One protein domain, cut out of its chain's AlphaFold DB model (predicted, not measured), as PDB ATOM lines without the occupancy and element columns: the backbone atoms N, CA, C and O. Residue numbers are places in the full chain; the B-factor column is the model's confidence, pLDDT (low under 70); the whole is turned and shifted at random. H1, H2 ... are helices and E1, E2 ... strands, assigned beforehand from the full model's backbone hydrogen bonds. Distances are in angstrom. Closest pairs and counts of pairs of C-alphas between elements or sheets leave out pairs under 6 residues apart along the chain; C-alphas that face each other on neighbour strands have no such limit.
ATOM      1  N   THR A 165      -6.295 -10.287 -59.416       43.41
ATOM      2  CA  THR A 165      -7.635  -9.739 -59.119       43.41
ATOM      3  C   THR A 165      -8.028  -9.915 -57.655       43.41
ATOM      4  O   THR A 165      -8.557  -8.992 -57.018       43.41
ATOM      5  N   SER A 166      -7.716 -11.075 -57.075       45.62
ATOM      6  CA  SER A 166      -7.960 -11.331 -55.659       45.62
ATOM      7  C   SER A 166      -6.949 -10.576 -54.814       45.62
ATOM      8  O   SER A 166      -7.405  -9.924 -53.902       45.62
ATOM      9  N   ASN A 167      -5.643 -10.468 -55.099       46.72
ATOM     10  CA  ASN A 167      -4.810  -9.621 -54.219       46.72
ATOM     11  C   ASN A 167      -5.261  -8.161 -54.166       46.72
ATOM     12  O   ASN A 167      -5.053  -7.558 -53.133       46.72
ATOM     13  N   PHE A 168      -5.910  -7.560 -55.165       46.81
ATOM     14  CA  PHE A 168      -6.401  -6.184 -54.995       46.81
ATOM     15  C   PHE A 168      -7.655  -6.109 -54.102       46.81
ATOM     16  O   PHE A 168      -7.683  -5.350 -53.126       46.81
ATOM     17  N   LYS A 169      -8.672  -6.941 -54.369       53.12
ATOM     18  CA  LYS A 169      -9.904  -7.008 -53.553       53.12
ATOM     19  C   LYS A 169      -9.653  -7.628 -52.174       53.12
ATOM     20  O   LYS A 169     -10.105  -7.099 -51.165       53.12
ATOM     21  N   LEU A 170      -8.883  -8.706 -52.115       57.09
ATOM     22  CA  LEU A 170      -8.398  -9.362 -50.903       57.09
ATOM     23  C   LEU A 170      -7.387  -8.502 -50.155       57.09
ATOM     24  O   LEU A 170      -7.389  -8.593 -48.946       57.09
ATOM     25  N   ARG A 171      -6.564  -7.641 -50.778       60.91
ATOM     26  CA  ARG A 171      -5.731  -6.685 -50.017       60.91
ATOM     27  C   ARG A 171      -6.596  -5.636 -49.354       60.91
ATOM     28  O   ARG A 171      -6.350  -5.323 -48.200       60.91
ATOM     29  N   LYS A 172      -7.630  -5.125 -50.031       68.88
ATOM     30  CA  LYS A 172      -8.609  -4.237 -49.389       68.88
ATOM     31  C   LYS A 172      -9.316  -4.956 -48.232       68.88
ATOM     32  O   LYS A 172      -9.362  -4.417 -47.133       68.88
ATOM     33  N   LYS A 173      -9.782  -6.193 -48.441       71.44
ATOM     34  CA  LYS A 173     -10.396  -7.025 -47.389       71.44
ATOM     35  C   LYS A 173      -9.418  -7.378 -46.268       71.44
ATOM     36  O   LYS A 173      -9.797  -7.313 -45.113       71.44
ATOM     37  N   TYR A 174      -8.167  -7.679 -46.589       71.12
ATOM     38  CA  TYR A 174      -7.079  -7.934 -45.651       71.12
ATOM     39  C   TYR A 174      -6.798  -6.690 -44.829       71.12
ATOM     40  O   TYR A 174      -6.736  -6.799 -43.623       71.12
ATOM     41  N   ILE A 175      -6.700  -5.505 -45.439       72.12
ATOM     42  CA  ILE A 175      -6.521  -4.242 -44.712       72.12
ATOM     43  C   ILE A 175      -7.690  -4.013 -43.745       72.12
ATOM     44  O   ILE A 175      -7.462  -3.661 -42.595       72.12
ATOM     45  N   ILE A 176      -8.928  -4.258 -44.187       77.69
ATOM     46  CA  ILE A 176     -10.130  -4.140 -43.346       77.69
ATOM     47  C   ILE A 176     -10.114  -5.165 -42.203       77.69
ATOM     48  O   ILE A 176     -10.502  -4.851 -41.079       77.69
ATOM     49  N   MET A 177      -9.691  -6.392 -42.501       77.88
ATOM     50  CA  MET A 177      -9.715  -7.514 -41.574       77.88
ATOM     51  C   MET A 177      -8.566  -7.454 -40.577       77.88
ATOM     52  O   MET A 177      -8.754  -7.784 -39.414       77.88
ATOM     53  N   LYS A 178      -7.393  -6.994 -41.013       81.94
ATOM     54  CA  LYS A 178      -6.158  -6.962 -40.237       81.94
ATOM     55  C   LYS A 178      -6.377  -6.281 -38.892       81.94
ATOM     56  O   LYS A 178      -6.023  -6.868 -37.885       81.94
ATOM     57  N   ASP A 179      -7.053  -5.133 -38.867       82.50
ATOM     58  CA  ASP A 179      -7.372  -4.432 -37.617       82.50
ATOM     59  C   ASP A 179      -8.204  -5.311 -36.659       82.50
ATOM     60  O   ASP A 179      -7.901  -5.400 -35.474       82.50
ATOM     61  N   THR A 180      -9.224  -6.020 -37.164       85.69
ATOM     62  CA  THR A 180     -10.043  -6.942 -36.346       85.69
ATOM     63  C   THR A 180      -9.230  -8.130 -35.823       85.69
ATOM     64  O   THR A 180      -9.519  -8.656 -34.750       85.69
ATOM     65  N   ILE A 181      -8.226  -8.568 -36.577       85.06
ATOM     66  CA  ILE A 181      -7.376  -9.706 -36.218       85.06
ATOM     67  C   ILE A 181      -6.316  -9.297 -35.223       85.06
ATOM     68  O   ILE A 181      -6.096 -10.020 -34.260       85.06
ATOM     69  N   ASP A 182      -5.710  -8.134 -35.416       84.31
ATOM     70  CA  ASP A 182      -4.790  -7.552 -34.455       84.31
ATOM     71  C   ASP A 182      -5.533  -7.321 -33.121       84.31
ATOM     72  O   ASP A 182      -5.020  -7.697 -32.067       84.31
ATOM     73  N   ASP A 183      -6.789  -6.851 -33.155       88.56
ATOM     74  CA  ASP A 183      -7.659  -6.761 -31.971       88.56
ATOM     75  C   ASP A 183      -7.930  -8.136 -31.328       88.56
ATOM     76  O   ASP A 183      -7.878  -8.270 -30.101       88.56
ATOM     77  N   LEU A 184      -8.222  -9.173 -32.128       90.19
ATOM     78  CA  LEU A 184      -8.427 -10.537 -31.626       90.19
ATOM     79  C   LEU A 184      -7.147 -11.094 -30.996       90.19
ATOM     80  O   LEU A 184      -7.209 -11.660 -29.907       90.19
ATOM     81  N   ASN A 185      -6.008 -10.920 -31.659       88.19
ATOM     82  CA  ASN A 185      -4.700 -11.364 -31.203       88.19
ATOM     83  C   ASN A 185      -4.358 -10.707 -29.863       88.19
ATOM     84  O   ASN A 185      -4.138 -11.403 -28.874       88.19
ATOM     85  N   VAL A 186      -4.438  -9.374 -29.775       88.44
ATOM     86  CA  VAL A 186      -4.221  -8.633 -28.520       88.44
ATOM     87  C   VAL A 186      -5.162  -9.130 -27.419       88.44
ATOM     88  O   VAL A 186      -4.735  -9.326 -26.279       88.44
ATOM     89  N   ALA A 187      -6.432  -9.379 -27.750       91.25
ATOM     90  CA  ALA A 187      -7.410  -9.892 -26.801       91.25
ATOM     91  C   ALA A 187      -7.100 -11.321 -26.325       91.25
ATOM     92  O   ALA A 187      -7.307 -11.597 -25.148       91.25
ATOM     93  N   VAL A 188      -6.620 -12.217 -27.193       91.19
ATOM     94  CA  VAL A 188      -6.220 -13.590 -26.829       91.19
ATOM     95  C   VAL A 188      -4.931 -13.572 -26.008       91.19
ATOM     96  O   VAL A 188      -4.887 -14.130 -24.912       91.19
ATOM     97  N   MET A 189      -3.905 -12.859 -26.478       88.31
ATOM     98  CA  MET A 189      -2.615 -12.738 -25.794       88.31
ATOM     99  C   MET A 189      -2.769 -12.151 -24.390       88.31
ATOM    100  O   MET A 189      -2.177 -12.664 -23.444       88.31
ATOM    101  N   GLY A 190      -3.630 -11.142 -24.222       87.81
ATOM    102  CA  GLY A 190      -3.940 -10.557 -22.916       87.81
ATOM    103  C   GLY A 190      -4.720 -11.470 -21.959       87.81
ATOM    104  O   GLY A 190      -4.933 -11.088 -20.814       87.81
ATOM    105  N   GLN A 191      -5.196 -12.639 -22.399       89.44
ATOM    106  CA  GLN A 191      -5.796 -13.649 -21.515       89.44
ATOM    107  C   GLN A 191      -4.829 -14.791 -21.179       89.44
ATOM    108  O   GLN A 191      -5.006 -15.428 -20.142       89.44
ATOM    109  N   ILE A 192      -3.854 -15.082 -22.048       87.50
ATOM    110  CA  ILE A 192      -2.914 -16.200 -21.856       87.50
ATOM    111  C   ILE A 192      -1.582 -15.768 -21.235       87.50
ATOM    112  O   ILE A 192      -0.937 -16.576 -20.569       87.50
ATOM    113  N   LEU A 193      -1.163 -14.512 -21.423       83.38
ATOM    114  CA  LEU A 193       0.040 -13.985 -20.788       83.38
ATOM    115  C   LEU A 193      -0.258 -13.556 -19.344       83.38
ATOM    116  O   LEU A 193      -1.260 -12.883 -19.099       83.38
ATOM    117  N   PRO A 194       0.615 -13.894 -18.380       73.56
ATOM    118  CA  PRO A 194       0.482 -13.398 -17.022       73.56
ATOM    119  C   PRO A 194       0.711 -11.884 -16.963       73.56
ATOM    120  O   PRO A 194       1.626 -11.364 -17.602       73.56
ATOM    121  N   ASP A 195      -0.059 -11.195 -16.114       67.88
ATOM    122  CA  ASP A 195       0.041  -9.741 -15.896       67.88
ATOM    123  C   ASP A 195       1.448  -9.290 -15.455       67.88
ATOM    124  O   ASP A 195       1.833  -8.135 -15.643       67.88
ATOM    125  N   VAL A 196       2.229 -10.195 -14.852       63.53
ATOM    126  CA  VAL A 196       3.589  -9.934 -14.373       63.53
ATOM    127  C   VAL A 196       4.499 -11.100 -14.747       63.53
ATOM    128  O   VAL A 196       4.481 -12.147 -14.101       63.53
ATOM    129  N   ILE A 197       5.335 -10.905 -15.768       67.81
ATOM    130  CA  ILE A 197       6.438 -11.818 -16.083       67.81
ATOM    131  C   ILE A 197       7.639 -11.409 -15.210       67.81
ATOM    132  O   ILE A 197       8.063 -10.250 -15.276       67.81
ATOM    133  N   PRO A 198       8.195 -12.304 -14.368       73.50
ATOM    134  CA  PRO A 198       9.379 -12.003 -13.569       73.50
ATOM    135  C   PRO A 198      10.546 -11.524 -14.437       73.50
ATOM    136  O   PRO A 198      10.780 -12.039 -15.530       73.50
ATOM    137  N   LEU A 199      11.314 -10.554 -13.937       66.75
ATOM    138  CA  LEU A 199      12.444  -9.991 -14.674       66.75
ATOM    139  C   LEU A 199      13.460 -11.096 -15.024       66.75
ATOM    140  O   LEU A 199      14.036 -11.714 -14.130       66.75
ATOM    141  N   GLY A 200      13.680 -11.334 -16.319       68.62
ATOM    142  CA  GLY A 200      14.610 -12.353 -16.825       68.62
ATOM    143  C   GLY A 200      13.998 -13.732 -17.098       68.62
ATOM    144  O   GLY A 200      14.712 -14.600 -17.595       68.62
ATOM    145  N   ALA A 201      12.706 -13.944 -16.826       70.88
ATOM    146  CA  ALA A 201      11.992 -15.133 -17.285       70.88
ATOM    147  C   ALA A 201      11.542 -14.952 -18.744       70.88
ATOM    148  O   ALA A 201      11.002 -13.905 -19.107       70.88
ATOM    149  N   ALA A 202      11.761 -15.969 -19.581       72.94
ATOM    150  CA  ALA A 202      11.138 -16.019 -20.899       72.94
ATOM    151  C   ALA A 202       9.646 -16.355 -20.727       72.94
ATOM    152  O   ALA A 202       9.330 -17.216 -19.903       72.94
ATOM    153  N   PRO A 203       8.728 -15.692 -21.452       79.00
ATOM    154  CA  PRO A 203       7.323 -16.070 -21.420       79.00
ATOM    155  C   PRO A 203       7.146 -17.478 -21.994       79.00
ATOM    156  O   PRO A 203       7.815 -17.850 -22.958       79.00
ATOM    157  N   ASP A 204       6.199 -18.229 -21.434       83.31
ATOM    158  CA  ASP A 204       5.836 -19.551 -21.960       83.31
ATOM    159  C   ASP A 204       5.202 -19.475 -23.354       83.31
ATOM    160  O   ASP A 204       5.180 -20.468 -24.079       83.31
ATOM    161  N   PHE A 205       4.709 -18.292 -23.728       86.69
ATOM    162  CA  PHE A 205       4.090 -18.022 -25.013       86.69
ATOM    163  C   PHE A 205       4.846 -16.946 -25.791       86.69
ATOM    164  O   PHE A 205       5.236 -15.913 -25.243       86.69
ATOM    165  N   SER A 206       4.980 -17.155 -27.094       85.19
ATOM    166  CA  SER A 206       5.363 -16.132 -28.067       85.19
ATOM    167  C   SER A 206       4.354 -16.099 -29.214       85.19
ATOM    168  O   SER A 206       3.508 -16.985 -29.325       85.19
ATOM    169  N   PHE A 207       4.399 -15.057 -30.042       83.75
ATOM    170  CA  PHE A 207       3.454 -14.889 -31.144       83.75
ATOM    171  C   PHE A 207       4.163 -14.490 -32.439       83.75
ATOM    172  O   PHE A 207       5.236 -13.878 -32.400       83.75
ATOM    173  N   SER A 208       3.553 -14.827 -33.575       80.50
ATOM    174  CA  SER A 208       3.955 -14.330 -34.893       80.50
ATOM    175  C   SER A 208       3.145 -13.100 -35.293       80.50
ATOM    176  O   SER A 208       1.986 -12.950 -34.904       80.50
ATOM    177  N   ASP A 209       3.716 -12.261 -36.158       75.31
ATOM    178  CA  ASP A 209       2.940 -11.220 -36.834       75.31
ATOM    179  C   ASP A 209       1.775 -11.830 -37.627       75.31
ATOM    180  O   ASP A 209       1.855 -12.962 -38.108       75.31
ATOM    181  N   THR A 210       0.695 -11.064 -37.774       74.81
ATOM    182  CA  THR A 210      -0.463 -11.427 -38.593       74.81
ATOM    183  C   THR A 210      -0.070 -11.483 -40.076       74.81
ATOM    184  O   THR A 210       0.410 -10.487 -40.628       74.81
ATOM    185  N   PHE A 211      -0.321 -12.605 -40.756       68.06
ATOM    186  CA  PHE A 211      -0.075 -12.764 -42.196       68.06
ATOM    187  C   PHE A 211      -1.260 -13.426 -42.913       68.06
ATOM    188  O   PHE A 211      -1.999 -14.217 -42.336       68.06
ATOM    189  N   GLY A 212      -1.489 -13.071 -44.180       64.44
ATOM    190  CA  GLY A 212      -2.645 -13.530 -44.959       64.44
ATOM    191  C   GLY A 212      -2.269 -14.397 -46.155       64.44
ATOM    192  O   GLY A 212      -1.257 -14.136 -46.794       64.44
ATOM    193  N   ASN A 213      -3.119 -15.377 -46.478       55.22
ATOM    194  CA  ASN A 213      -3.019 -16.230 -47.666       55.22
ATOM    195  C   ASN A 213      -4.415 -16.526 -48.242       55.22
ATOM    196  O   ASN A 213      -5.314 -16.912 -47.501       55.22
ATOM    197  N   HIS A 214      -4.568 -16.427 -49.569       55.94
ATOM    198  CA  HIS A 214      -5.721 -16.863 -50.383       55.94
ATOM    199  C   HIS A 214      -7.119 -16.360 -49.955       55.94
ATOM    200  O   HIS A 214      -7.684 -15.557 -50.679       55.94
ATOM    201  N   ASN A 215      -7.680 -16.818 -48.830       67.88
ATOM    202  CA  ASN A 215      -9.000 -16.441 -48.287       67.88
ATOM    203  C   ASN A 215      -9.012 -16.332 -46.749       67.88
ATOM    204  O   ASN A 215     -10.073 -16.268 -46.129       67.88
ATOM    205  N   GLY A 216      -7.837 -16.338 -46.124       76.94
ATOM    206  CA  GLY A 216      -7.717 -16.304 -44.681       76.94
ATOM    207  C   GLY A 216      -6.536 -15.476 -44.223       76.94
ATOM    208  O   GLY A 216      -5.622 -15.142 -44.985       76.94
ATOM    209  N   VAL A 217      -6.587 -15.105 -42.958       83.50
ATOM    210  CA  VAL A 217      -5.498 -14.438 -42.261       83.50
ATOM    211  C   VAL A 217      -5.210 -15.221 -40.999       83.50
ATOM    212  O   VAL A 217      -6.130 -15.703 -40.347       83.50
ATOM    213  N   ARG A 218      -3.936 -15.368 -40.679       86.69
ATOM    214  CA  ARG A 218      -3.456 -16.238 -39.624       86.69
ATOM    215  C   ARG A 218      -2.476 -15.493 -38.729       86.69
ATOM    216  O   ARG A 218      -1.712 -14.649 -39.199       86.69
ATOM    217  N   PHE A 219      -2.505 -15.829 -37.451       88.88
ATOM    218  CA  PHE A 219      -1.426 -15.553 -36.513       88.88
ATOM    219  C   PHE A 219      -1.162 -16.812 -35.695       88.88
ATOM    220  O   PHE A 219      -2.077 -17.600 -35.444       88.88
ATOM    221  N   ASP A 220       0.088 -16.995 -35.292       91.81
ATOM    222  CA  ASP A 220       0.516 -18.172 -34.553       91.81
ATOM    223  C   ASP A 220       0.823 -17.799 -33.111       91.81
ATOM    224  O   ASP A 220       1.488 -16.795 -32.847       91.81
ATOM    225  N   ILE A 221       0.353 -18.632 -32.185       92.62
ATOM    226  CA  ILE A 221       0.746 -18.586 -30.780       92.62
ATOM    227  C   ILE A 221       1.628 -19.803 -30.516       92.62
ATOM    228  O   ILE A 221       1.163 -20.939 -30.557       92.62
ATOM    229  N   SER A 222       2.902 -19.576 -30.234       92.00
ATOM    230  CA  SER A 222       3.857 -20.636 -29.920       92.00
ATOM    231  C   SER A 222       3.946 -20.823 -28.414       92.00
ATOM    232  O   SER A 222       4.073 -19.850 -27.676       92.00
ATOM    233  N   PHE A 223       3.912 -22.071 -27.959       91.50
ATOM    234  CA  PHE A 223       4.106 -22.461 -26.567       91.50
ATOM    235  C   PHE A 223       5.431 -23.212 -26.397       91.50
ATOM    236  O   PHE A 223       5.905 -23.910 -27.304       91.50
ATOM    237  N   THR A 224       6.047 -23.073 -25.224       83.31
ATOM    238  CA  THR A 224       7.286 -23.777 -24.878       83.31
ATOM    239  C   THR A 224       7.151 -25.291 -25.096       83.31
ATOM    240  O   THR A 224       6.143 -25.917 -24.781       83.31
ATOM    241  N   GLY A 225       8.182 -25.904 -25.685       82.69
ATOM    242  CA  GLY A 225       8.158 -27.333 -26.030       82.69
ATOM    243  C   GLY A 225       7.743 -27.662 -27.469       82.69
ATOM    244  O   GLY A 225       7.462 -28.829 -27.740       82.69
ATOM    245  N   GLY A 226       7.752 -26.677 -28.375       87.62
ATOM    246  CA  GLY A 226       7.589 -26.895 -29.820       87.62
ATOM    247  C   GLY A 226       6.135 -27.047 -30.267       87.62
ATOM    248  O   GLY A 226       5.868 -27.692 -31.275       87.62
ATOM    249  N   ILE A 227       5.190 -26.504 -29.496       91.44
ATOM    250  CA  ILE A 227       3.761 -26.544 -29.822       91.44
ATOM    251  C   ILE A 227       3.371 -25.196 -30.408       91.44
ATOM    252  O   ILE A 227       3.682 -24.155 -29.828       91.44
ATOM    253  N   VAL A 228       2.657 -25.211 -31.527       93.50
ATOM    254  CA  VAL A 228       2.143 -24.001 -32.169       93.50
ATOM    255  C   VAL A 228       0.626 -24.103 -32.255       93.50
ATOM    256  O   VAL A 228       0.084 -25.151 -32.595       93.50
ATOM    257  N   PHE A 229      -0.056 -23.003 -31.957       94.88
ATOM    258  CA  PHE A 229      -1.501 -22.844 -32.066       94.88
ATOM    259  C   PHE A 229      -1.818 -21.837 -33.177       94.88
ATOM    260  O   PHE A 229      -1.903 -20.633 -32.907       94.88
ATOM    261  N   PRO A 230      -1.950 -22.291 -34.434       93.06
ATOM    262  CA  PRO A 230      -2.417 -21.444 -35.517       93.06
ATOM    263  C   PRO A 230      -3.851 -20.981 -35.276       93.06
ATOM    264  O   PRO A 230      -4.748 -21.803 -35.083       93.06
ATOM    265  N   VAL A 231      -4.083 -19.673 -35.339       92.81
ATOM    266  CA  VAL A 231      -5.429 -19.097 -35.362       92.81
ATOM    267  C   VAL A 231      -5.672 -18.526 -36.748       92.81
ATOM    268  O   VAL A 231      -5.138 -17.475 -37.100       92.81
ATOM    269  N   THR A 232      -6.479 -19.224 -37.541       90.62
ATOM    270  CA  THR A 232      -6.818 -18.850 -38.915       90.62
ATOM    271  C   THR A 232      -8.220 -18.267 -38.966       90.62
ATOM    272  O   THR A 232      -9.165 -18.833 -38.429       90.62
ATOM    273  N   ILE A 233      -8.381 -17.128 -39.625       89.81
ATOM    274  CA  ILE A 233      -9.659 -16.444 -39.794       89.81
ATOM    275  C   ILE A 233      -9.955 -16.401 -41.276       89.81
ATOM    276  O   ILE A 233      -9.276 -15.702 -42.031       89.81
ATOM    277  N   GLU A 234     -10.972 -17.144 -41.684       86.94
ATOM    278  CA  GLU A 234     -11.442 -17.164 -43.058       86.94
ATOM    279  C   GLU A 234     -12.475 -16.063 -43.257       86.94
ATOM    280  O   GLU A 234     -13.439 -15.920 -42.493       86.94
ATOM    281  N   TYR A 235     -12.261 -15.256 -44.292       80.44
ATOM    282  CA  TYR A 235     -13.174 -14.183 -44.651       80.44
ATOM    283  C   TYR A 235     -13.915 -14.524 -45.951       80.44
ATOM    284  O   TYR A 235     -13.341 -15.096 -46.880       80.44
ATOM    285  N   PRO A 236     -15.210 -14.178 -46.046       76.81
ATOM    286  CA  PRO A 236     -16.050 -14.608 -47.152       76.81
ATOM    287  C   PRO A 236     -15.666 -13.946 -48.480       76.81
ATOM    288  O   PRO A 236     -15.201 -12.798 -48.564       76.81
ATOM    289  N   LEU A 237     -15.931 -14.675 -49.566       69.88
ATOM    290  CA  LEU A 237     -15.715 -14.185 -50.927       69.88
ATOM    291  C   LEU A 237     -16.678 -13.038 -51.282       69.88
ATOM    292  O   LEU A 237     -16.275 -12.120 -51.997       69.88
ATOM    293  N   SER A 238     -17.891 -13.026 -50.722       70.88
ATOM    294  CA  SER A 238     -18.862 -11.931 -50.887       70.88
ATOM    295  C   SER A 238     -18.646 -10.799 -49.870       70.88
ATOM    296  O   SER A 238     -18.251 -11.051 -48.733       70.88
ATOM    297  N   GLU A 239     -18.901  -9.546 -50.269       65.38
ATOM    298  CA  GLU A 239     -18.860  -8.371 -49.377       65.38
ATOM    299  C   GLU A 239     -20.030  -8.333 -48.378       65.38
ATOM    300  O   GLU A 239     -19.899  -7.765 -47.295       65.38
ATOM    301  N   ASP A 240     -21.129  -9.030 -48.668       67.31
ATOM    302  CA  ASP A 240     -22.345  -8.993 -47.841       67.31
ATOM    303  C   ASP A 240     -22.276  -9.894 -46.593       67.31
ATOM    304  O   ASP A 240     -23.230  -9.975 -45.823       67.31
ATOM    305  N   GLN A 241     -21.167 -10.612 -46.385       69.44
ATOM    306  CA  GLN A 241     -21.069 -11.682 -45.380       69.44
ATOM    307  C   GLN A 241     -20.082 -11.397 -44.236       69.44
ATOM    308  O   GLN A 241     -19.833 -12.265 -43.403       69.44
ATOM    309  N   PHE A 242     -19.542 -10.177 -44.132       76.25
ATOM    310  CA  PHE A 242     -18.554  -9.817 -43.097       76.25
ATOM    311  C   PHE A 242     -19.103  -9.750 -41.660       76.25
ATOM    312  O   PHE A 242     -18.348  -9.497 -40.723       76.25
ATOM    313  N   GLU A 243     -20.399  -9.988 -41.456       80.31
ATOM    314  CA  GLU A 243     -21.020  -9.996 -40.126       80.31
ATOM    315  C   GLU A 243     -20.626 -11.219 -39.283       80.31
ATOM    316  O   GLU A 243     -20.656 -11.164 -38.049       80.31
ATOM    317  N   SER A 244     -20.234 -12.317 -39.937       84.88
ATOM    318  CA  SER A 244     -19.799 -13.553 -39.289       84.88
ATOM    319  C   SER A 244     -18.580 -14.135 -39.994       84.88
ATOM    320  O   SER A 244     -18.673 -14.591 -41.131       84.88
ATOM    321  N   LEU A 245     -17.450 -14.148 -39.298       88.62
ATOM    322  CA  LEU A 245     -16.193 -14.711 -39.776       88.62
ATOM    323  C   LEU A 245     -15.967 -16.071 -39.125       88.62
ATOM    324  O   LEU A 245     -16.262 -16.246 -37.938       88.62
ATOM    325  N   GLN A 246     -15.448 -17.025 -39.889       91.12
ATOM    326  CA  GLN A 246     -15.066 -18.323 -39.347       91.12
ATOM    327  C   GLN A 246     -13.644 -18.229 -38.808       91.12
ATOM    328  O   GLN A 246     -12.743 -17.751 -39.492       91.12
ATOM    329  N   VAL A 247     -13.462 -18.640 -37.557       92.06
ATOM    330  CA  VAL A 247     -12.161 -18.674 -36.892       92.06
ATOM    331  C   VAL A 247     -11.854 -20.117 -36.561       92.06
ATOM    332  O   VAL A 247     -12.623 -20.759 -35.855       92.06
ATOM    333  N   ARG A 248     -10.730 -20.614 -37.045       93.69
ATOM    334  CA  ARG A 248     -10.233 -21.957 -36.806       93.69
ATOM    335  C   ARG A 248      -8.990 -21.876 -35.929       93.69
ATOM    336  O   ARG A 248      -8.079 -21.106 -36.221       93.69
ATOM    337  N   LEU A 249      -8.984 -22.637 -34.843       95.12
ATOM    338  CA  LEU A 249      -7.830 -22.837 -33.974       95.12
ATOM    339  C   LEU A 249      -7.311 -24.253 -34.207       95.12
ATOM    340  O   LEU A 249      -8.013 -25.218 -33.904       95.12
ATOM    341  N   ASP A 250      -6.095 -24.362 -34.720       93.94
ATOM    342  CA  ASP A 250      -5.400 -25.627 -34.937       93.94
ATOM    343  C   ASP A 250      -4.361 -25.877 -33.834       93.94
ATOM    344  O   ASP A 250      -3.979 -24.971 -33.088       93.94
ATOM    345  N   ILE A 251      -3.871 -27.114 -33.749       94.06
ATOM    346  CA  ILE A 251      -2.704 -27.464 -32.935       94.06
ATOM    347  C   ILE A 251      -1.672 -28.148 -33.830       94.06
ATOM    348  O   ILE A 251      -1.885 -29.267 -34.299       94.06
ATOM    349  N   ASN A 252      -0.528 -27.495 -34.015       92.75
ATOM    350  CA  ASN A 252       0.634 -28.068 -34.678       92.75
ATOM    351  C   ASN A 252       1.641 -28.565 -33.619       92.75
ATOM    352  O   ASN A 252       1.986 -27.861 -32.667       92.75
ATOM    353  N   THR A 253       2.081 -29.816 -33.784       91.88
ATOM    354  CA  THR A 253       3.033 -30.516 -32.907       91.88
ATOM    355  C   THR A 253       4.214 -31.124 -33.674       91.88
ATOM    356  O   THR A 253       4.869 -32.027 -33.158       91.88
ATOM    357  N   GLU A 254       4.483 -30.665 -34.897       90.25
ATOM    358  CA  GLU A 254       5.571 -31.156 -35.758       90.25
ATOM    359  C   GLU A 254       6.940 -31.032 -35.076       90.25
ATOM    360  O   GLU A 254       7.728 -31.977 -35.092       90.25
ATOM    361  N   ASP A 255       7.181 -29.912 -34.391       90.12
ATOM    362  CA  ASP A 255       8.435 -29.639 -33.680       90.12
ATOM    363  C   ASP A 255       8.451 -30.171 -32.232       90.12
ATOM    364  O   ASP A 255       9.457 -30.059 -31.519       90.12
ATOM    365  N   ALA A 256       7.344 -30.751 -31.761       89.81
ATOM    366  CA  ALA A 256       7.241 -31.284 -30.411       89.81
ATOM    367  C   ALA A 256       7.847 -32.694 -30.325       89.81
ATOM    368  O   ALA A 256       7.694 -33.536 -31.209       89.81
ATOM    369  N   ASN A 257       8.494 -33.010 -29.200       92.44
ATOM    370  CA  ASN A 257       8.948 -34.381 -28.958       92.44
ATOM    371  C   ASN A 257       7.753 -35.345 -28.792       92.44
ATOM    372  O   ASN A 257       6.650 -34.932 -28.434       92.44
ATOM    373  N   ALA A 258       7.983 -36.650 -28.975       90.38
ATOM    374  CA  ALA A 258       6.924 -37.665 -28.954       90.38
ATOM    375  C   ALA A 258       6.071 -37.677 -27.666       90.38
ATOM    376  O   ALA A 258       4.860 -37.878 -27.733       90.38
ATOM    377  N   VAL A 259       6.678 -37.428 -26.498       90.38
ATOM    378  CA  VAL A 259       5.967 -37.413 -25.203       90.38
ATOM    379  C   VAL A 259       5.056 -36.189 -25.102       90.38
ATOM    380  O   VAL A 259       3.901 -36.301 -24.685       90.38
ATOM    381  N   THR A 260       5.569 -35.023 -25.504       89.94
ATOM    382  CA  THR A 260       4.807 -33.774 -25.566       89.94
ATOM    383  C   THR A 260       3.659 -33.912 -26.558       89.94
ATOM    384  O   THR A 260       2.519 -33.620 -26.208       89.94
ATOM    385  N   LYS A 261       3.931 -34.446 -27.753       91.44
ATOM    386  CA  LYS A 261       2.934 -34.694 -28.797       91.44
ATOM    387  C   LYS A 261       1.789 -35.577 -28.302       91.44
ATOM    388  O   LYS A 261       0.631 -35.185 -28.410       91.44
ATOM    389  N   GLU A 262       2.082 -36.726 -27.688       91.00
ATOM    390  CA  GLU A 262       1.036 -37.612 -27.154       91.00
ATOM    391  C   GLU A 262       0.191 -36.921 -26.067       91.00
ATOM    392  O   GLU A 262      -1.039 -37.025 -26.062       91.00
ATOM    393  N   SER A 263       0.844 -36.181 -25.167       91.12
ATOM    394  CA  SER A 263       0.171 -35.452 -24.087       91.12
ATOM    395  C   SER A 263      -0.754 -34.359 -24.633       91.12
ATOM    396  O   SER A 263      -1.901 -34.258 -24.198       91.12
ATOM    397  N   VAL A 264      -0.298 -33.603 -25.637       92.38
ATOM    398  CA  VAL A 264      -1.092 -32.577 -26.330       92.38
ATOM    399  C   VAL A 264      -2.299 -33.191 -27.028       92.38
ATOM    400  O   VAL A 264      -3.412 -32.712 -26.842       92.38
ATOM    401  N   LEU A 265      -2.116 -34.276 -27.785       92.06
ATOM    402  CA  LEU A 265      -3.220 -34.928 -28.496       92.06
ATOM    403  C   LEU A 265      -4.269 -35.486 -27.522       92.06
ATOM    404  O   LEU A 265      -5.469 -35.429 -27.796       92.06
ATOM    405  N   ARG A 266      -3.843 -35.993 -26.358       92.25
ATOM    406  CA  ARG A 266      -4.757 -36.423 -25.291       92.25
ATOM    407  C   ARG A 266      -5.518 -35.239 -24.692       92.25
ATOM    408  O   ARG A 266      -6.733 -35.328 -24.524       92.25
ATOM    409  N   ALA A 267      -4.828 -34.137 -24.410       92.81
ATOM    410  CA  ALA A 267      -5.444 -32.924 -23.886       92.81
ATOM    411  C   ALA A 267      -6.443 -32.312 -24.884       92.81
ATOM    412  O   ALA A 267      -7.555 -31.958 -24.496       92.81
ATOM    413  N   ALA A 268      -6.103 -32.289 -26.175       93.31
ATOM    414  CA  ALA A 268      -6.967 -31.822 -27.257       93.31
ATOM    415  C   ALA A 268      -8.263 -32.644 -27.364       93.31
ATOM    416  O   ALA A 268      -9.347 -32.075 -27.498       93.31
ATOM    417  N   LYS A 269      -8.190 -33.977 -27.210       92.06
ATOM    418  CA  LYS A 269      -9.387 -34.839 -27.132       92.06
ATOM    419  C   LYS A 269     -10.289 -34.462 -25.957       92.06
ATOM    420  O   LYS A 269     -11.501 -34.374 -26.126       92.06
ATOM    421  N   ASN A 270      -9.708 -34.201 -24.787       91.56
ATOM    422  CA  ASN A 270     -10.464 -33.787 -23.600       91.56
ATOM    423  C   ASN A 270     -11.095 -32.393 -23.765       91.56
ATOM    424  O   ASN A 270     -12.160 -32.129 -23.209       91.56
ATOM    425  N   ALA A 271     -10.455 -31.517 -24.541       90.88
ATOM    426  CA  ALA A 271     -10.934 -30.177 -24.863       90.88
ATOM    427  C   ALA A 271     -11.930 -30.137 -26.044       90.88
ATOM    428  O   ALA A 271     -12.349 -29.056 -26.449       90.88
ATOM    429  N   ASN A 272     -12.369 -31.296 -26.554       92.88
ATOM    430  CA  ASN A 272     -13.316 -31.441 -27.670       92.88
ATOM    431  C   ASN A 272     -12.812 -30.902 -29.022       92.88
ATOM    432  O   ASN A 272     -13.615 -30.446 -29.836       92.88
ATOM    433  N   PHE A 273     -11.506 -30.973 -29.284       93.62
ATOM    434  CA  PHE A 273     -10.996 -30.725 -30.632       93.62
ATOM    435  C   PHE A 273     -11.461 -31.828 -31.592       93.62
ATOM    436  O   PHE A 273     -11.555 -33.005 -31.228       93.62
ATOM    437  N   VAL A 274     -11.738 -31.439 -32.832       92.75
ATOM    438  CA  VAL A 274     -12.095 -32.330 -33.934       92.75
ATOM    439  C   VAL A 274     -10.820 -32.882 -34.557       92.75
ATOM    440  O   VAL A 274      -9.868 -32.145 -34.789       92.75
ATOM    441  N   PHE A 275     -10.811 -34.181 -34.841       90.50
ATOM    442  CA  PHE A 275      -9.710 -34.878 -35.500       90.50
ATOM    443  C   PHE A 275     -10.198 -35.299 -36.887       90.50
ATOM    444  O   PHE A 275     -11.075 -36.157 -36.987       90.50
ATOM    445  N   ILE A 276      -9.668 -34.686 -37.948       80.94
ATOM    446  CA  ILE A 276      -9.892 -35.157 -39.320       80.94
ATOM    447  C   ILE A 276      -8.776 -36.141 -39.668       80.94
ATOM    448  O   ILE A 276      -7.607 -35.882 -39.396       80.94
ATOM    449  N   GLN A 277      -9.155 -37.282 -40.241       67.25
ATOM    450  CA  GLN A 277      -8.222 -38.244 -40.812       67.25
ATOM    451  C   GLN A 277      -7.935 -37.826 -42.258       67.25
ATOM    452  O   GLN A 277      -8.821 -37.914 -43.113       67.25
ATOM    453  N   GLU A 278      -6.729 -37.330 -42.536       55.84
ATOM    454  CA  GLU A 278      -6.301 -37.028 -43.904       55.84
ATOM    455  C   GLU A 278      -5.811 -38.316 -44.585       55.84
ATOM    456  O   GLU A 278      -4.639 -38.662 -44.543       55.84
ATOM    457  N   SER A 279      -6.734 -39.017 -45.252       53.91
ATOM    458  CA  SER A 279      -6.481 -40.169 -46.139       53.91
ATOM    459  C   SER A 279      -5.999 -41.479 -45.479       53.91
ATOM    460  O   SER A 279      -5.753 -41.548 -44.280       53.91
ATOM    461  N   ASP A 280      -5.959 -42.562 -46.265       58.22
ATOM    462  CA  ASP A 280      -5.574 -43.923 -45.838       58.22
ATOM    463  C   ASP A 280      -4.061 -44.078 -45.548       58.22
ATOM    464  O   ASP A 280      -3.578 -45.196 -45.348       58.22
ATOM    465  N   SER A 281      -3.290 -42.986 -45.561       56.03
ATOM    466  CA  SER A 281      -1.917 -42.964 -45.059       56.03
ATOM    467  C   SER A 281      -1.928 -42.836 -43.532       56.03
ATOM    468  O   SER A 281      -2.823 -42.235 -42.945       56.03
ATOM    469  N   ASP A 282      -0.916 -43.388 -42.861       54.47
ATOM    470  CA  ASP A 282      -0.685 -43.223 -41.415       54.47
ATOM    471  C   ASP A 282      -0.322 -41.762 -41.025       54.47
ATOM    472  O   ASP A 282       0.394 -41.534 -40.047       54.47
ATOM    473  N   GLU A 283      -0.752 -40.762 -41.801       54.78
ATOM    474  CA  GLU A 283      -0.382 -39.362 -41.620       54.78
ATOM    475  C   GLU A 283      -1.184 -38.673 -40.509       54.78
ATOM    476  O   GLU A 283      -2.294 -39.044 -40.119       54.78
ATOM    477  N   GLU A 284      -0.501 -37.712 -39.900       59.75
ATOM    478  CA  GLU A 284      -0.730 -37.224 -38.552       59.75
ATOM    479  C   GLU A 284      -2.047 -36.454 -38.414       59.75
ATOM    480  O   GLU A 284      -2.314 -35.495 -39.131       59.75
ATOM    481  N   TYR A 285      -2.857 -36.819 -37.419       69.19
ATOM    482  CA  TYR A 285      -4.056 -36.057 -37.086       69.19
ATOM    483  C   TYR A 285      -3.689 -34.648 -36.602       69.19
ATOM    484  O   TYR A 285      -3.080 -34.507 -35.537       69.19
ATOM    485  N   GLN A 286      -4.137 -33.616 -37.319       84.25
ATOM    486  CA  GLN A 286      -4.094 -32.229 -36.849       84.25
ATOM    487  C   GLN A 286      -5.437 -31.864 -36.202       84.25
ATOM    488  O   GLN A 286      -6.445 -31.723 -36.902       84.25
ATOM    489  N   PRO A 287      -5.508 -31.768 -34.861       92.75
ATOM    490  CA  PRO A 287      -6.748 -31.424 -34.191       92.75
ATOM    491  C   PRO A 287      -7.055 -29.934 -34.346       92.75
ATOM    492  O   PRO A 287      -6.160 -29.092 -34.239       92.75
ATOM    493  N   PHE A 288      -8.334 -29.607 -34.519       94.75
ATOM    494  CA  PHE A 288      -8.791 -28.223 -34.647       94.75
ATOM    495  C   PHE A 288     -10.147 -27.988 -33.976       94.75
ATOM    496  O   PHE A 288     -10.888 -28.923 -33.666       94.75
ATOM    497  N   ILE A 289     -10.485 -26.723 -33.755       95.62
ATOM    498  CA  ILE A 289     -11.804 -26.279 -33.304       95.62
ATOM    499  C   ILE A 289     -12.203 -25.004 -34.053       95.62
ATOM    500  O   ILE A 289     -11.364 -24.158 -34.360       95.62
ATOM    501  N   GLU A 290     -13.492 -24.872 -34.359       95.25
ATOM    502  CA  GLU A 290     -14.038 -23.733 -35.097       95.25
ATOM    503  C   GLU A 290     -14.912 -22.846 -34.209       95.25
ATOM    504  O   GLU A 290     -15.688 -23.308 -33.368       95.25
ATOM    505  N   TYR A 291     -14.832 -21.543 -34.453       94.50
ATOM    506  CA  TYR A 291     -15.622 -20.506 -33.814       94.50
ATOM    507  C   TYR A 291     -16.220 -19.573 -34.865       94.50
ATOM    508  O   TYR A 291     -15.709 -19.413 -35.971       94.50
ATOM    509  N   THR A 292     -17.297 -18.883 -34.491       92.56
ATOM    510  CA  THR A 292     -17.887 -17.825 -35.317       92.56
ATOM    511  C   THR A 292     -17.662 -16.472 -34.661       92.56
ATOM    512  O   THR A 292     -18.295 -16.135 -33.655       92.56
ATOM    513  N   LEU A 293     -16.773 -15.675 -35.245       89.94
ATOM    514  CA  LEU A 293     -16.495 -14.311 -34.822       89.94
ATOM    515  C   LEU A 293     -17.521 -13.365 -35.431       89.94
ATOM    516  O   LEU A 293     -17.568 -13.159 -36.642       89.94
ATOM    517  N   ARG A 294     -18.355 -12.778 -34.574       89.69
ATOM    518  CA  ARG A 294     -19.277 -11.728 -35.004       89.69
ATOM    519  C   ARG A 294     -18.544 -10.406 -35.103       89.69
ATOM    520  O   ARG A 294     -17.887  -9.986 -34.147       89.69
ATOM    521  N   SER A 295     -18.754  -9.723 -36.213       86.62
ATOM    522  CA  SER A 295     -18.093  -8.466 -36.518       86.62
ATOM    523  C   SER A 295     -19.111  -7.419 -36.946       86.62
ATOM    524  O   SER A 295     -20.180  -7.739 -37.460       86.62
ATOM    525  N   ARG A 296     -18.813  -6.151 -36.672       87.19
ATOM    526  CA  ARG A 296     -19.663  -5.021 -37.051       87.19
ATOM    527  C   ARG A 296     -18.832  -3.956 -37.727       87.19
ATOM    528  O   ARG A 296     -17.742  -3.623 -37.264       87.19
ATOM    529  N   TRP A 297     -19.384  -3.404 -38.796       82.56
ATOM    530  CA  TRP A 297     -18.836  -2.213 -39.417       82.56
ATOM    531  C   TRP A 297     -18.937  -1.028 -38.462       82.56
ATOM    532  O   TRP A 297     -19.930  -0.857 -37.750       82.56
ATOM    533  N   ASN A 298     -17.894  -0.206 -38.452       81.94
ATOM    534  CA  ASN A 298     -17.960   1.113 -37.845       81.94
ATOM    535  C   ASN A 298     -18.950   2.012 -38.616       81.94
ATOM    536  O   ASN A 298     -19.316   1.711 -39.751       81.94
ATOM    537  N   THR A 299     -19.381   3.123 -38.012       78.00
ATOM    538  CA  THR A 299     -20.406   4.035 -38.563       78.00
ATOM    539  C   THR A 299     -20.086   4.547 -39.975       78.00
ATOM    540  O   THR A 299     -20.990   4.858 -40.740       78.00
ATOM    541  N   ASP A 300     -18.803   4.628 -40.319       79.62
ATOM    542  CA  ASP A 300     -18.272   5.082 -41.604       79.62
ATOM    543  C   ASP A 300     -17.969   3.941 -42.594       79.62
ATOM    544  O   ASP A 300     -17.444   4.201 -43.671       79.62
ATOM    545  N   GLN A 301     -18.255   2.683 -42.225       75.50
ATOM    546  CA  GLN A 301     -17.953   1.465 -42.994       75.50
ATOM    547  C   GLN A 301     -16.479   1.325 -43.420       75.50
ATOM    548  O   GLN A 301     -16.150   0.529 -44.297       75.50
ATOM    549  N   SER A 302     -15.565   2.068 -42.789       72.94
ATOM    550  CA  SER A 302     -14.145   2.048 -43.153       72.94
ATOM    551  C   SER A 302     -13.384   0.906 -42.481       72.94
ATOM    552  O   SER A 302     -12.350   0.467 -42.982       72.94
ATOM    553  N   ARG A 303     -13.893   0.426 -41.338       79.25
ATOM    554  CA  ARG A 303     -13.254  -0.593 -40.502       79.25
ATOM    555  C   ARG A 303     -14.266  -1.567 -39.932       79.25
ATOM    556  O   ARG A 303     -15.380  -1.185 -39.557       79.25
ATOM    557  N   LEU A 304     -13.827  -2.811 -39.813       84.06
ATOM    558  CA  LEU A 304     -14.546  -3.868 -39.130       84.06
ATOM    559  C   LEU A 304     -14.063  -3.939 -37.673       84.06
ATOM    560  O   LEU A 304     -12.881  -3.744 -37.399       84.06
ATOM    561  N   LYS A 305     -14.982  -4.161 -36.730       87.75
ATOM    562  CA  LYS A 305     -14.668  -4.364 -35.311       87.75
ATOM    563  C   LYS A 305     -15.285  -5.651 -34.793       87.75
ATOM    564  O   LYS A 305     -16.449  -5.952 -35.076       87.75
ATOM    565  N   MET A 306     -14.535  -6.360 -33.958       90.56
ATOM    566  CA  MET A 306     -15.025  -7.530 -33.238       90.56
ATOM    567  C   MET A 306     -16.170  -7.156 -32.283       90.56
ATOM    568  O   MET A 306     -16.095  -6.195 -31.514       90.56
ATOM    569  N   SER A 307     -17.240  -7.952 -32.294       85.94
ATOM    570  CA  SER A 307     -18.395  -7.785 -31.409       85.94
ATOM    571  C   SER A 307     -18.247  -8.608 -30.126       85.94
ATOM    572  O   SER A 307     -18.878  -9.652 -29.963       85.94
ATOM    573  N   GLY A 308     -17.448  -8.104 -29.183       89.00
ATOM    574  CA  GLY A 308     -17.348  -8.630 -27.815       89.00
ATOM    575  C   GLY A 308     -16.194  -9.609 -27.565       89.00
ATOM    576  O   GLY A 308     -15.433  -9.948 -28.457       89.00
ATOM    577  N   MET A 309     -16.066 -10.059 -26.310       91.06
ATOM    578  CA  MET A 309     -14.906 -10.831 -25.820       91.06
ATOM    579  C   MET A 309     -15.121 -12.350 -25.775       91.06
ATOM    580  O   MET A 309     -14.264 -13.077 -25.279       91.06
ATOM    581  N   THR A 310     -16.267 -12.849 -26.242       93.81
ATOM    582  CA  THR A 310     -16.625 -14.270 -26.106       93.81
ATOM    583  C   THR A 310     -15.659 -15.182 -26.858       93.81
ATOM    584  O   THR A 310     -15.195 -16.165 -26.288       93.81
ATOM    585  N   ILE A 311     -15.326 -14.839 -28.106       94.00
ATOM    586  CA  ILE A 311     -14.428 -15.643 -28.946       94.00
ATOM    587  C   ILE A 311     -12.972 -15.588 -28.458       94.00
ATOM    588  O   ILE A 311     -12.420 -16.663 -28.232       94.00
ATOM    589  N   PRO A 312     -12.368 -14.411 -28.173       94.06
ATOM    590  CA  PRO A 312     -11.028 -14.368 -27.586       94.06
ATOM    591  C   PRO A 312     -10.904 -15.210 -26.310       94.06
ATOM    592  O   PRO A 312      -9.943 -15.955 -26.142       94.06
ATOM    593  N   LYS A 313     -11.907 -15.144 -25.420       94.19
ATOM    594  CA  LYS A 313     -11.930 -15.937 -24.182       94.19
ATOM    595  C   LYS A 313     -12.050 -17.435 -24.439       94.19
ATOM    596  O   LYS A 313     -11.429 -18.207 -23.718       94.19
ATOM    597  N   ALA A 314     -12.843 -17.841 -25.431       94.31
ATOM    598  CA  ALA A 314     -12.975 -19.245 -25.806       94.31
ATOM    599  C   ALA A 314     -11.647 -19.798 -26.344       94.31
ATOM    600  O   ALA A 314     -11.159 -20.783 -25.800       94.31
ATOM    601  N   ILE A 315     -11.016 -19.097 -27.294       94.88
ATOM    602  CA  ILE A 315      -9.698 -19.459 -27.845       94.88
ATOM    603  C   ILE A 315      -8.664 -19.579 -26.720       94.88
ATOM    604  O   ILE A 315      -7.989 -20.595 -26.591       94.88
ATOM    605  N   SER A 316      -8.586 -18.569 -25.850       94.12
ATOM    606  CA  SER A 316      -7.618 -18.537 -24.747       94.12
ATOM    607  C   SER A 316      -7.831 -19.681 -23.756       94.12
ATOM    608  O   SER A 316      -6.876 -20.326 -23.335       94.12
ATOM    609  N   ARG A 317      -9.090 -19.960 -23.394       94.88
ATOM    610  CA  ARG A 317      -9.448 -21.087 -22.525       94.88
ATOM    611  C   ARG A 317      -9.021 -22.410 -23.150       94.88
ATOM    612  O   ARG A 317      -8.491 -23.256 -22.438       94.88
ATOM    613  N   ASP A 318      -9.260 -22.589 -24.444       95.06
ATOM    614  CA  ASP A 318      -8.992 -23.855 -25.119       95.06
ATOM    615  C   ASP A 318      -7.472 -24.075 -25.261       95.06
ATOM    616  O   ASP A 318      -6.992 -25.150 -24.898       95.06
ATOM    617  N   ILE A 319      -6.690 -23.031 -25.582       94.06
ATOM    618  CA  ILE A 319      -5.213 -23.055 -25.519       94.06
ATOM    619  C   ILE A 319      -4.727 -23.421 -24.108       94.06
ATOM    620  O   ILE A 319      -3.955 -24.366 -23.941       94.06
ATOM    621  N   LEU A 320      -5.209 -22.723 -23.071       93.12
ATOM    622  CA  LEU A 320      -4.803 -22.970 -21.681       93.12
ATOM    623  C   LEU A 320      -5.199 -24.367 -21.186       93.12
ATOM    624  O   LEU A 320      -4.488 -24.966 -20.381       93.12
ATOM    625  N   SER A 321      -6.321 -24.915 -21.660       92.69
ATOM    626  CA  SER A 321      -6.764 -26.263 -21.291       92.69
ATOM    627  C   SER A 321      -5.826 -27.356 -21.810       92.69
ATOM    628  O   SER A 321      -5.671 -28.389 -21.157       92.69
ATOM    629  N   VAL A 322      -5.176 -27.105 -22.951       92.19
ATOM    630  CA  VAL A 322      -4.183 -27.999 -23.550       92.19
ATOM    631  C   VAL A 322      -2.830 -27.834 -22.860       92.19
ATOM    632  O   VAL A 322      -2.210 -28.827 -22.484       92.19
ATOM    633  N   THR A 323      -2.379 -26.596 -22.638       91.38
ATOM    634  CA  THR A 323      -1.038 -26.330 -22.089       91.38
ATOM    635  C   THR A 323      -0.925 -26.579 -20.585       91.38
ATOM    636  O   THR A 323       0.108 -27.061 -20.124       91.38
ATOM    637  N   SER A 324      -1.981 -26.342 -19.798       88.25
ATOM    638  CA  SER A 324      -1.974 -26.599 -18.344       88.25
ATOM    639  C   SER A 324      -1.724 -28.070 -17.996       88.25
ATOM    640  O   SER A 324      -0.979 -28.357 -17.058       88.25
ATOM    641  N   GLN A 325      -2.248 -29.000 -18.800       83.38
ATOM    642  CA  GLN A 325      -2.026 -30.439 -18.618       83.38
ATOM    643  C   GLN A 325      -0.555 -30.840 -18.825       83.38
ATOM    644  O   GLN A 325      -0.104 -31.836 -18.265       83.38
ATOM    645  N   LEU A 326       0.226 -30.059 -19.581       81.94
ATOM    646  CA  LEU A 326       1.652 -30.329 -19.803       81.94
ATOM    647  C   LEU A 326       2.502 -29.958 -18.584       81.94
ATOM    648  O   LEU A 326       3.441 -30.681 -18.242       81.94
ATOM    649  N   ASN A 327       2.142 -28.877 -17.892       76.81
ATOM    650  CA  ASN A 327       2.839 -28.437 -16.682       76.81
ATOM    651  C   ASN A 327       2.672 -29.441 -15.524       76.81
ATOM    652  O   ASN A 327       3.592 -29.640 -14.726       76.81
ATOM    653  N   GLU A 328       1.540 -30.145 -15.462       73.12
ATOM    654  CA  GLU A 328       1.312 -31.208 -14.472       73.12
ATOM    655  C   GLU A 328       2.199 -32.441 -14.723       73.12
ATOM    656  O   GLU A 328       2.746 -33.019 -13.779       73.12
ATOM    657  N   VAL A 329       2.427 -32.804 -15.990       65.19
ATOM    658  CA  VAL A 329       3.295 -33.937 -16.369       65.19
ATOM    659  C   VAL A 329       4.778 -33.613 -16.147       65.19
ATOM    660  O   VAL A 329       5.556 -34.490 -15.773       65.19
ATOM    661  N   GLY A 330       5.180 -32.352 -16.338       60.03
ATOM    662  CA  GLY A 330       6.552 -31.898 -16.094       60.03
ATOM    663  C   GLY A 330       6.943 -31.847 -14.613       60.03
ATOM    664  O   GLY A 330       8.093 -32.113 -14.286       60.03
ATOM    665  N   SER A 331       5.997 -31.553 -13.714       57.44
ATOM    666  CA  SER A 331       6.255 -31.438 -12.264       57.44
ATOM    667  C   SER A 331       6.296 -32.773 -11.507       57.44
ATOM    668  O   SER A 331       6.676 -32.808 -10.337       57.44
ATOM    669  N   SER A 332       5.907 -33.869 -12.159       51.56
ATOM    670  CA  SER A 332       5.849 -35.218 -11.580       51.56
ATOM    671  C   SER A 332       7.037 -36.118 -11.971       51.56
ATOM    672  O   SER A 332       7.037 -37.307 -11.641       51.56
TER     673      SER A 332
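Overview. This is residues 165 to 332 of the 333 residues of an uncharacterized protein of Mesorhizobium sp. LNJC372A00 (UniProt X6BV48). A strongly twisted sheet of seven antiparallel strands curls round the long helix H1, while H3 packs on the sheet along E4 and meets the last part of H1 at a steep angle. H2 packs on the later part of H3 and only grazes the sheet, and residues 195 to 201 stick out as a free loop. The printed part has 168 residues with three named helices and seven named strands, in the order H1 E1 E2 E3 E4 E5 H2 E6 E7 H3, mixed in class. The sheet is branched at E3, and E2 E3 E4 E5 form a meander, each strand the antiparallel neighbour of the one before. The whole is compact, with a radius of gyration of the C-alphas of 17.2 A, and flat, spanning 56 by 49 by 24 A.

Along the chain. The strands are E1, residues 205 to 207; E2, 211 to 213; E3, 216 to 223, 22.5 A long; E4, 227 to 234, 22.2 A; E5, 244 to 250, 19.3 A; E6, 287 to 297, 32.0 A; and E7, 304 to 306. H1, residues 165 to 192, measures 38.1 A, from C-alpha 165 at (-7.635, -9.739, -59.119); it has a kink of 44 degrees near residue 176. H2 is residues 258 to 270, 18.6 A. H3, residues 310 to 330, measures 30.8 A and ends with C-alpha 330 at (6.552, -31.898, -16.094).

Arrangement. E1 and E2 lie on one side of E3, E4 on the other side. N 206 and O 222 of E1 and E3 are 2.9 A apart, N 211 and O 218 of E2 and E3 2.9 A, N 229 and O 221 of E4 and E3 2.8 A. E5 follows, with N 248 and O 232 of E4 at 2.7 A. E6 pairs with E5, N 291 to O 247 at 2.7 A, and further on with E7, N 296 to O 305 at 2.9 A. H1 is on the sheet; its closest C-alphas to E7 are those of Thr 180 and Lys 305, 5.4 A. H3 is on the sheet at a height of 10.3 A, over E4 and along the strands, at 13 degrees to E4 on the local plane. H1, with residues 184 to 192 alone, touches H3, closest at the C-alphas of Val 188 and Pro 312, 4.9 A, at a steep tilt of 56 degrees, the same way. H2 touches residues 321 to 326 of H3 alone, closest at the C-alphas of Ala 267 and Val 322, 5.1 A, at a steep tilt of 44 degrees, opposite ways. H1 and H2 are apart. O i to N i+4 pairs are within hydrogen-bond range throughout H2, in 21 of 24 cases in H1 and 13 of 17 in H3.

Size, cuts and confidence. The farthest C-alphas, those of Asp 300 and Ser 332, are 55.7 A apart. The printed part has no cut. The links H1 to E1 and H2 to E6 are long. Mean pLDDT of the printed part is 81.5; 35 residues are under 70, among them 165 to 172 and 277 to 285.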